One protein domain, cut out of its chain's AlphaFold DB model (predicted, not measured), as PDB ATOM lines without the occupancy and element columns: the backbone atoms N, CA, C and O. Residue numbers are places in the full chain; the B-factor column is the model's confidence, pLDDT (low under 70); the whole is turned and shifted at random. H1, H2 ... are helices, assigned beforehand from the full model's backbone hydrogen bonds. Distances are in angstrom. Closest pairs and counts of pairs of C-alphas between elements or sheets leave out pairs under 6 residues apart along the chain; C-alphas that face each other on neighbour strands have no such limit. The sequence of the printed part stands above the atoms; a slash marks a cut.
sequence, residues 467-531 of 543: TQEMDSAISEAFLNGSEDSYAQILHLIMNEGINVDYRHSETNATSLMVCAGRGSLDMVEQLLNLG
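This is residues 467 to 531 of the 543 residues of the protein "Probable ATP-dependent RNA helicase YTHDC2 isoform X1" of Paramuricea clavata (UniProt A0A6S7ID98). Two helical hairpins stand side by side, H1 with H2 and the shorter H3 with H4, making a small four-helix bundle with the helices at shallow tilts to one another where they touch. The hairpins meet mainly where H1 packs on H3, while H2 and H4 are only close, and a 14-residue stretch without a named element leads from the first hairpin to the second. The printed part has 65 residues, with four named helices in the order H1, H2, H3, H4 and no named strand, and its class is all helix. It is compact, with a radius of gyration of the C-alphas of 10.1 A, and rounded, spanning 25 by 23 by 20 A.

The printed part begins with H1, residues 467 to 479, whose first C-alpha, of Thr 467, is at (28.142, 8.637, 75.699); H1 is 18.3 A long from first to last C-alpha. H2, residues 483 to 496, is the longest helix with 14 residues and 18.8 A. H3 is residues 511 to 517, 9.9 A, and begins with C-alpha 511 at (16.423, 5.915, 80.693). H4 is residues 521 to 529, 12.3 A, and ends with C-alpha 529 at (12.616, -6.608, 79.037).

H1 and H2 form a helical hairpin: they touch, closest at the C-alphas of Ala 477 and Ser 485, 5.2 A apart, and run opposite ways at a shallow tilt of 25 degrees. H1 touches H3 with residues 474 to 478 alone, closest at the C-alphas of Phe 478 and Val 514, 5.7 A apart; the two run the same way at a shallow tilt of 7 degrees. H3 and H4 form the second helical hairpin and touch, closest at the C-alphas of Cys 515 and Val 524, 6.0 A apart. They run opposite ways at a shallow tilt of 33 degrees, only just short of steep. H2 and H4 are close but not clearly touching, with the closest C-alphas, of Tyr 486 and Met 523, 7.4 A apart. H2 and H3 are also close but not clearly touching, at the C-alphas of Ile 489 and Ser 511, 7.4 A apart. H1 and H4 are apart. In H1, H2, H3 and H4 every O i to N i+4 pair is within hydrogen-bond range.

The two C-alphas farthest apart are those of Glu 506 and Asp 522, 26.0 A. The printed part has no cut. The links from H1 to H2 and from H3 to H4 are tight, and the link from H2 to H3, residues 497 to 510, is long. The mean pLDDT of the printed part is 85.2, and no printed residue is under 70.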
ATOM      1  N   THR A 467      28.652   8.240  74.377       80.75
ATOM      2  CA  THR A 467      28.142   8.637  75.699       80.75
ATOM      3  C   THR A 467      27.511  10.029  75.718       80.75
ATOM      4  O   THR A 467      26.463  10.200  76.337       80.75
ATOM      5  N   GLN A 468      28.053  10.992  74.971       84.31
ATOM      6  CA  GLN A 468      27.465  12.327  74.815       84.31
ATOM      7  C   GLN A 468      26.142  12.281  74.030       84.31
ATOM      8  O   GLN A 468      25.204  13.026  74.323       84.31
ATOM      9  N   GLU A 469      26.039  11.366  73.064       87.06
ATOM     10  CA  GLU A 469      24.802  11.112  72.320       87.06
ATOM     11  C   GLU A 469      23.709  10.515  73.222       87.06
ATOM     12  O   GLU A 469      22.555  10.940  73.173       87.06
ATOM     13  N   MET A 470      24.078   9.583  74.109       89.38
ATOM     14  CA  MET A 470      23.159   9.031  75.108       89.38
ATOM     15  C   MET A 470      22.704  10.078  76.122       89.38
ATOM     16  O   MET A 470      21.520  10.129  76.453       89.38
ATOM     17  N   ASP A 471      23.618  10.927  76.592       88.56
ATOM     18  CA  ASP A 471      23.278  12.018  77.505       88.56
ATOM     19  C   ASP A 471      22.284  12.993  76.853       88.56
ATOM     20  O   ASP A 471      21.254  13.339  77.443       88.56
ATOM     21  N   SER A 472      22.523  13.343  75.586       86.56
ATOM     22  CA  SER A 472      21.624  14.189  74.794       86.56
ATOM     23  C   SER A 472      20.247  13.542  74.610       86.56
ATOM     24  O   SER A 472      19.227  14.195  74.835       86.56
ATOM     25  N   ALA A 473      20.198  12.246  74.285       88.12
ATOM     26  CA  ALA A 473      18.949  11.511  74.087       88.12
ATOM     27  C   ALA A 473      18.130  11.374  75.384       88.12
ATOM     28  O   ALA A 473      16.910  11.548  75.368       88.12
ATOM     29  N   ILE A 474      18.780  11.119  76.527       88.62
ATOM     30  CA  ILE A 474      18.118  11.090  77.844       88.62
ATOM     31  C   ILE A 474      17.590  12.484  78.211       88.62
ATOM     32  O   ILE A 474      16.460  12.602  78.690       88.62
ATOM     33  N   SER A 475      18.370  13.539  77.964       88.88
ATOM     34  CA  SER A 475      17.961  14.924  78.222       88.88
ATOM     35  C   SER A 475      16.769  15.347  77.360       88.88
ATOM     36  O   SER A 475      15.819  15.954  77.859       88.88
ATOM     37  N   GLU A 476      16.758  14.982  76.080       84.81
ATOM     38  CA  GLU A 476      15.648  15.281  75.177       84.81
ATOM     39  C   GLU A 476      14.386  14.477  75.523       84.81
ATOM     40  O   GLU A 476      13.283  15.034  75.564       84.81
ATOM     41  N   ALA A 477      14.537  13.198  75.874       86.75
ATOM     42  CA  ALA A 477      13.443  12.384  76.397       86.75
ATOM     43  C   ALA A 477      12.861  12.990  77.687       86.75
ATOM     44  O   ALA A 477      11.646  12.992  77.895       86.75
ATOM     45  N   PHE A 478      13.714  13.579  78.527       84.56
ATOM     46  CA  PHE A 478      13.297  14.245  79.753       84.56
ATOM     47  C   PHE A 478      12.597  15.588  79.515       84.56
ATOM     48  O   PHE A 478      11.641  15.891  80.232       84.56
ATOM     49  N   LEU A 479      13.025  16.384  78.528       81.62
ATOM     50  CA  LEU A 479      12.487  17.722  78.230       81.62
ATOM     51  C   LEU A 479      11.269  17.703  77.302       81.62
ATOM     52  O   LEU A 479      10.286  18.406  77.551       81.62
ATOM     53  N   ASN A 480      11.279  16.843  76.290       79.44
ATOM     54  CA  ASN A 480      10.275  16.819  75.229       79.44
ATOM     55  C   ASN A 480       9.467  15.520  75.246       79.44
ATOM     56  O   ASN A 480       8.253  15.561  75.049       79.44
ATOM     57  N   GLY A 481      10.096  14.388  75.583       78.00
ATOM     58  CA  GLY A 481       9.453  13.070  75.581       78.00
ATOM     59  C   GLY A 481       8.968  12.657  74.192       78.00
ATOM     60  O   GLY A 481       7.896  12.066  74.071       78.00
ATOM     61  N   SER A 482       9.724  13.037  73.159       76.94
ATOM     62  CA  SER A 482       9.459  12.700  71.762       76.94
ATOM     63  C   SER A 482       9.679  11.207  71.508       76.94
ATOM     64  O   SER A 482      10.592  10.604  72.072       76.94
ATOM     65  N   GLU A 483       8.876  10.606  70.626       78.12
ATOM     66  CA  GLU A 483       9.068   9.207  70.207       78.12
ATOM     67  C   GLU A 483      10.456   8.983  69.593       78.12
ATOM     68  O   GLU A 483      11.076   7.950  69.848       78.12
ATOM     69  N   ASP A 484      10.989   9.988  68.893       78.94
ATOM     70  CA  ASP A 484      12.329   9.955  68.305       78.94
ATOM     71  C   ASP A 484      13.430   9.835  69.372       78.94
ATOM     72  O   ASP A 484      14.349   9.030  69.223       78.94
ATOM     73  N   SER A 485      13.309  10.551  70.499       83.06
ATOM     74  CA  SER A 485      14.275  10.455  71.606       83.06
ATOM     75  C   SER A 485      14.267   9.073  72.273       83.06
ATOM     76  O   SER A 485      15.325   8.524  72.594       83.06
ATOM     77  N   TYR A 486      13.094   8.444  72.413       87.56
ATOM     78  CA  TYR A 486      12.987   7.077  72.933       87.56
ATOM     79  C   TYR A 486      13.540   6.044  71.947       87.56
ATOM     80  O   TYR A 486      14.229   5.106  72.356       87.56
ATOM     81  N   ALA A 487      13.285   6.227  70.648       85.25
ATOM     82  CA  ALA A 487      13.849   5.389  69.599       85.25
ATOM     83  C   ALA A 487      15.382   5.482  69.572       85.25
ATOM     84  O   ALA A 487      16.053   4.454  69.454       85.25
ATOM     85  N   GLN A 488      15.938   6.681  69.769       87.00
ATOM     86  CA  GLN A 488      17.382   6.884  69.855       87.00
ATOM     87  C   GLN A 488      17.982   6.181  71.079       87.00
ATOM     88  O   GLN A 488      18.985   5.481  70.953       87.00
ATOM     89  N   ILE A 489      17.336   6.266  72.247       88.38
ATOM     90  CA  ILE A 489      17.747   5.523  73.452       88.38
ATOM     91  C   ILE A 489      17.788   4.009  73.179       88.38
ATOM     92  O   ILE A 489      18.773   3.345  73.509       88.38
ATOM     93  N   LEU A 490      16.752   3.445  72.545       87.81
ATOM     94  CA  LEU A 490      16.731   2.020  72.186       87.81
ATOM     95  C   LEU A 490      17.834   1.662  71.200       87.81
ATOM     96  O   LEU A 490      18.492   0.636  71.370       87.81
ATOM     97  N   HIS A 491      18.050   2.499  70.187       83.94
ATOM     98  CA  HIS A 491      19.110   2.305  69.207       83.94
ATOM     99  C   HIS A 491      20.480   2.236  69.894       83.94
ATOM    100  O   HIS A 491      21.246   1.295  69.673       83.94
ATOM    101  N   LEU A 492      20.766   3.178  70.791       84.50
ATOM    102  CA  LEU A 492      22.026   3.242  71.525       84.50
ATOM    103  C   LEU A 492      22.226   2.035  72.465       84.50
ATOM    104  O   LEU A 492      23.327   1.484  72.560       84.50
ATOM    105  N   ILE A 493      21.162   1.547  73.109       86.06
ATOM    106  CA  ILE A 493      21.229   0.360  73.977       86.06
ATOM    107  C   ILE A 493      21.400  -0.928  73.151       86.06
ATOM    108  O   ILE A 493      22.256  -1.764  73.454       86.06
ATOM    109  N   MET A 494      20.606  -1.108  72.093       79.44
ATOM    110  CA  MET A 494      20.545  -2.363  71.333       79.44
ATOM    111  C   MET A 494      21.686  -2.513  70.319       79.44
ATOM    112  O   MET A 494      22.225  -3.616  70.168       79.44
ATOM    113  N   ASN A 495      22.065  -1.421  69.649       72.12
ATOM    114  CA  ASN A 495      23.023  -1.439  68.544       72.12
ATOM    115  C   ASN A 495      24.411  -0.956  68.978       72.12
ATOM    116  O   ASN A 495      25.401  -1.639  68.705       72.12
ATOM    117  N   GLU A 496      24.493   0.151  69.724       75.62
ATOM    118  CA  GLU A 496      25.783   0.703  70.180       75.62
ATOM    119  C   GLU A 496      26.312   0.033  71.464       75.62
ATOM    120  O   GLU A 496      27.513   0.077  71.777       75.62
ATOM    121  N   GLY A 497      25.446  -0.712  72.159       70.62
ATOM    122  CA  GLY A 497      25.795  -1.528  73.320       70.62
ATOM    123  C   GLY A 497      26.042  -0.705  74.578       70.62
ATOM    124  O   GLY A 497      26.877  -1.097  75.403       70.62
ATOM    125  N   ILE A 498      25.353   0.431  74.704       80.94
ATOM    126  CA  ILE A 498      25.268   1.178  75.955       80.94
ATOM    127  C   ILE A 498      24.510   0.327  76.975       80.94
ATOM    128  O   ILE A 498      23.564  -0.388  76.643       80.94
ATOM    129  N   ASN A 499      24.964   0.360  78.226       83.75
ATOM    130  CA  ASN A 499      24.275  -0.338  79.302       83.75
ATOM    131  C   ASN A 499      22.842   0.211  79.433       83.75
ATOM    132  O   ASN A 499      22.656   1.421  79.475       83.75
ATOM    133  N   VAL A 500      21.845  -0.668  79.529       89.31
ATOM    134  CA  VAL A 500      20.445  -0.280  79.772       89.31
ATOM    135  C   VAL A 500      20.289   0.542  81.064       89.31
ATOM    136  O   VAL A 500      19.442   1.426  81.139       89.31
ATOM    137  N   ASP A 501      21.174   0.309  82.039       90.38
ATOM    138  CA  ASP A 501      21.269   1.041  83.307       90.38
ATOM    139  C   ASP A 501      22.263   2.215  83.258       90.38
ATOM    140  O   ASP A 501      22.770   2.660  84.293       90.38
ATOM    141  N   TYR A 502      22.604   2.699  82.061       89.75
ATOM    142  CA  TYR A 502      23.446   3.880  81.904       89.75
ATOM    143  C   TYR A 502      22.840   5.076  82.647       89.75
ATOM    144  O   TYR A 502      21.629   5.309  82.617       89.75
ATOM    145  N   ARG A 503      23.708   5.819  83.336       88.69
ATOM    146  CA  ARG A 503      23.353   6.988  84.135       88.69
ATOM    147  C   ARG A 503      23.852   8.225  83.417       88.69
ATOM    148  O   ARG A 503      25.046   8.304  83.141       88.69
ATOM    149  N   HIS A 504      22.950   9.165  83.162       86.50
ATOM    150  CA  HIS A 504      23.286  10.449  82.556       86.50
ATOM    151  C   HIS A 504      24.426  11.132  83.320       86.50
ATOM    152  O   HIS A 504      24.344  11.252  84.547       86.50
ATOM    153  N   SER A 505      25.455  11.605  82.614       85.25
ATOM    154  CA  SER A 505      26.705  12.064  83.240       85.25
ATOM    155  C   SER A 505      26.517  13.199  84.253       85.25
ATOM    156  O   SER A 505      27.236  13.261  85.249       85.25
ATOM    157  N   GLU A 506      25.532  14.078  84.040       80.12
ATOM    158  CA  GLU A 506      25.276  15.227  84.927       80.12
ATOM    159  C   GLU A 506      24.164  14.992  85.960       80.12
ATOM    160  O   GLU A 506      24.213  15.529  87.064       80.12
ATOM    161  N   THR A 507      23.145  14.205  85.612       81.50
ATOM    162  CA  THR A 507      21.895  14.107  86.391       81.50
ATOM    163  C   THR A 507      21.741  12.758  87.076       81.50
ATOM    164  O   THR A 507      20.843  12.590  87.893       81.50
ATOM    165  N   ASN A 508      22.596  11.785  86.743       84.12
ATOM    166  CA  ASN A 508      22.515  10.386  87.165       84.12
ATOM    167  C   ASN A 508      21.191   9.671  86.838       84.12
ATOM    168  O   ASN A 508      21.003   8.527  87.261       84.12
ATOM    169  N   ALA A 509      20.296  10.298  86.069       84.31
ATOM    170  CA  ALA A 509      19.035   9.702  85.663       84.31
ATOM    171  C   ALA A 509      19.278   8.559  84.671       84.31
ATOM    172  O   ALA A 509      20.109   8.669  83.766       84.31
ATOM    173  N   THR A 510      18.542   7.461  84.832       90.56
ATOM    174  CA  THR A 510      18.528   6.365  83.857       90.56
ATOM    175  C   THR A 510      17.402   6.566  82.849       90.56
ATOM    176  O   THR A 510      16.400   7.230  83.131       90.56
ATOM    177  N   SER A 511      17.510   5.929  81.681       90.81
ATOM    178  CA  SER A 511      16.423   5.915  80.693       90.81
ATOM    179  C   SER A 511      15.113   5.383  81.282       90.81
ATOM    180  O   SER A 511      14.042   5.885  80.951       90.81
ATOM    181  N   LEU A 512      15.186   4.415  82.205       91.12
ATOM    182  CA  LEU A 512      14.012   3.877  82.893       91.12
ATOM    183  C   LEU A 512      13.333   4.937  83.775       91.12
ATOM    184  O   LEU A 512      12.111   5.062  83.722       91.12
ATOM    185  N   MET A 513      14.104   5.727  84.533       89.50
ATOM    186  CA  MET A 513      13.573   6.816  85.368       89.50
ATOM    187  C   MET A 513      12.866   7.878  84.523       89.50
ATOM    188  O   MET A 513      11.754   8.290  84.849       89.50
ATOM    189  N   VAL A 514      13.482   8.287  83.409       87.88
ATOM    190  CA  VAL A 514      12.929   9.315  82.516       87.88
ATOM    191  C   VAL A 514      11.648   8.830  81.830       87.88
ATOM    192  O   VAL A 514      10.631   9.525  81.866       87.88
ATOM    193  N   CYS A 515      11.649   7.613  81.276       89.06
ATOM    194  CA  CYS A 515      10.469   7.027  80.632       89.06
ATOM    195  C   CYS A 515       9.319   6.791  81.624       89.06
ATOM    196  O   CYS A 515       8.158   7.044  81.291       89.06
ATOM    197  N   ALA A 516       9.631   6.355  82.852       88.12
ATOM    198  CA  ALA A 516       8.644   6.177  83.915       88.12
ATOM    199  C   ALA A 516       8.060   7.519  84.381       88.12
ATOM    200  O   ALA A 516       6.840   7.644  84.484       88.12
ATOM    201  N   GLY A 517       8.900   8.541  84.582       83.94
ATOM    202  CA  GLY A 517       8.470   9.892  84.956       83.94
ATOM    203  C   GLY A 517       7.586  10.565  83.899       83.94
ATOM    204  O   GLY A 517       6.685  11.330  84.238       83.94
ATOM    205  N   ARG A 518       7.788  10.233  82.617       84.69
ATOM    206  CA  ARG A 518       6.944  10.682  81.496       84.69
ATOM    207  C   ARG A 518       5.691   9.835  81.264       84.69
ATOM    208  O   ARG A 518       4.846  10.226  80.462       84.69
ATOM    209  N   GLY A 519       5.545   8.704  81.955       84.69
ATOM    210  CA  GLY A 519       4.390   7.814  81.821       84.69
ATOM    211  C   GLY A 519       4.356   7.003  80.520       84.69
ATOM    212  O   GLY A 519       3.282   6.560  80.113       84.69
ATOM    213  N   SER A 520       5.504   6.795  79.866       85.62
ATOM    214  CA  SER A 520       5.598   5.980  78.647       85.62
ATOM    215  C   SER A 520       5.655   4.487  78.993       85.62
ATOM    216  O   SER A 520       6.727   3.906  79.155       85.62
ATOM    217  N   LEU A 521       4.481   3.868  79.151       86.56
ATOM    218  CA  LEU A 521       4.335   2.461  79.558       86.56
ATOM    219  C   LEU A 521       5.015   1.482  78.594       86.56
ATOM    220  O   LEU A 521       5.737   0.597  79.050       86.56
ATOM    221  N   ASP A 522       4.837   1.676  77.286       85.75
ATOM    222  CA  ASP A 522       5.408   0.796  76.258       85.75
ATOM    223  C   ASP A 522       6.940   0.786  76.327       85.75
ATOM    224  O   ASP A 522       7.590  -0.253  76.206       85.75
ATOM    225  N   MET A 523       7.523   1.955  76.585       86.62
ATOM    226  CA  MET A 523       8.965   2.121  76.635       86.62
ATOM    227  C   MET A 523       9.563   1.602  77.950       86.62
ATOM    228  O   MET A 523      10.637   1.001  77.961       86.62
ATOM    229  N   VAL A 524       8.840   1.761  79.061       89.00
ATOM    230  CA  VAL A 524       9.193   1.149  80.350       89.00
ATOM    231  C   VAL A 524       9.185  -0.378  80.246       89.00
ATOM    232  O   VAL A 524      10.132  -1.021  80.697       89.00
ATOM    233  N   GLU A 525       8.169  -0.968  79.614       90.00
ATOM    234  CA  GLU A 525       8.098  -2.417  79.404       90.00
ATOM    235  C   GLU A 525       9.272  -2.922  78.554       90.00
ATOM    236  O   GLU A 525       9.911  -3.919  78.899       90.00
ATOM    237  N   GLN A 526       9.614  -2.209  77.477       88.81
ATOM    238  CA  GLN A 526      10.756  -2.562  76.633       88.81
ATOM    239  C   GLN A 526      12.093  -2.474  77.377       88.81
ATOM    240  O   GLN A 526      12.893  -3.406  77.291       88.81
ATOM    241  N   LEU A 527      12.331  -1.416  78.158       88.88
ATOM    242  CA  LEU A 527      13.561  -1.274  78.945       88.88
ATOM    243  C   LEU A 527      13.682  -2.355  80.030       88.88
ATOM    244  O   LEU A 527      14.758  -2.929  80.208       88.88
ATOM    245  N   LEU A 528      12.584  -2.706  80.706       88.94
ATOM    246  CA  LEU A 528      12.568  -3.804  81.680       88.94
ATOM    247  C   LEU A 528      12.851  -5.162  81.018       88.94
ATOM    248  O   LEU A 528      13.613  -5.962  81.559       88.94
ATOM    249  N   ASN A 529      12.313  -5.405  79.821       88.25
ATOM    250  CA  ASN A 529      12.616  -6.608  79.037       88.25
ATOM    251  C   ASN A 529      14.083  -6.666  78.580       88.25
ATOM    252  O   ASN A 529      14.651  -7.753  78.465       88.25
ATOM    253  N   LEU A 530      14.711  -5.508  78.356       84.50
ATOM    254  CA  LEU A 530      16.145  -5.384  78.079       84.50
ATOM    255  C   LEU A 530      17.022  -5.516  79.339       84.50
ATOM    256  O   LEU A 530      18.248  -5.530  79.227       84.50
ATOM    257  N   GLY A 531      16.414  -5.686  80.518       86.50
ATOM    258  CA  GLY A 531      17.107  -5.946  81.777       86.50
ATOM    259  C   GLY A 531      17.405  -4.705  82.614       86.50
ATOM    260  O   GLY A 531      18.290  -4.783  83.463       86.50
TER     261      GLY A 531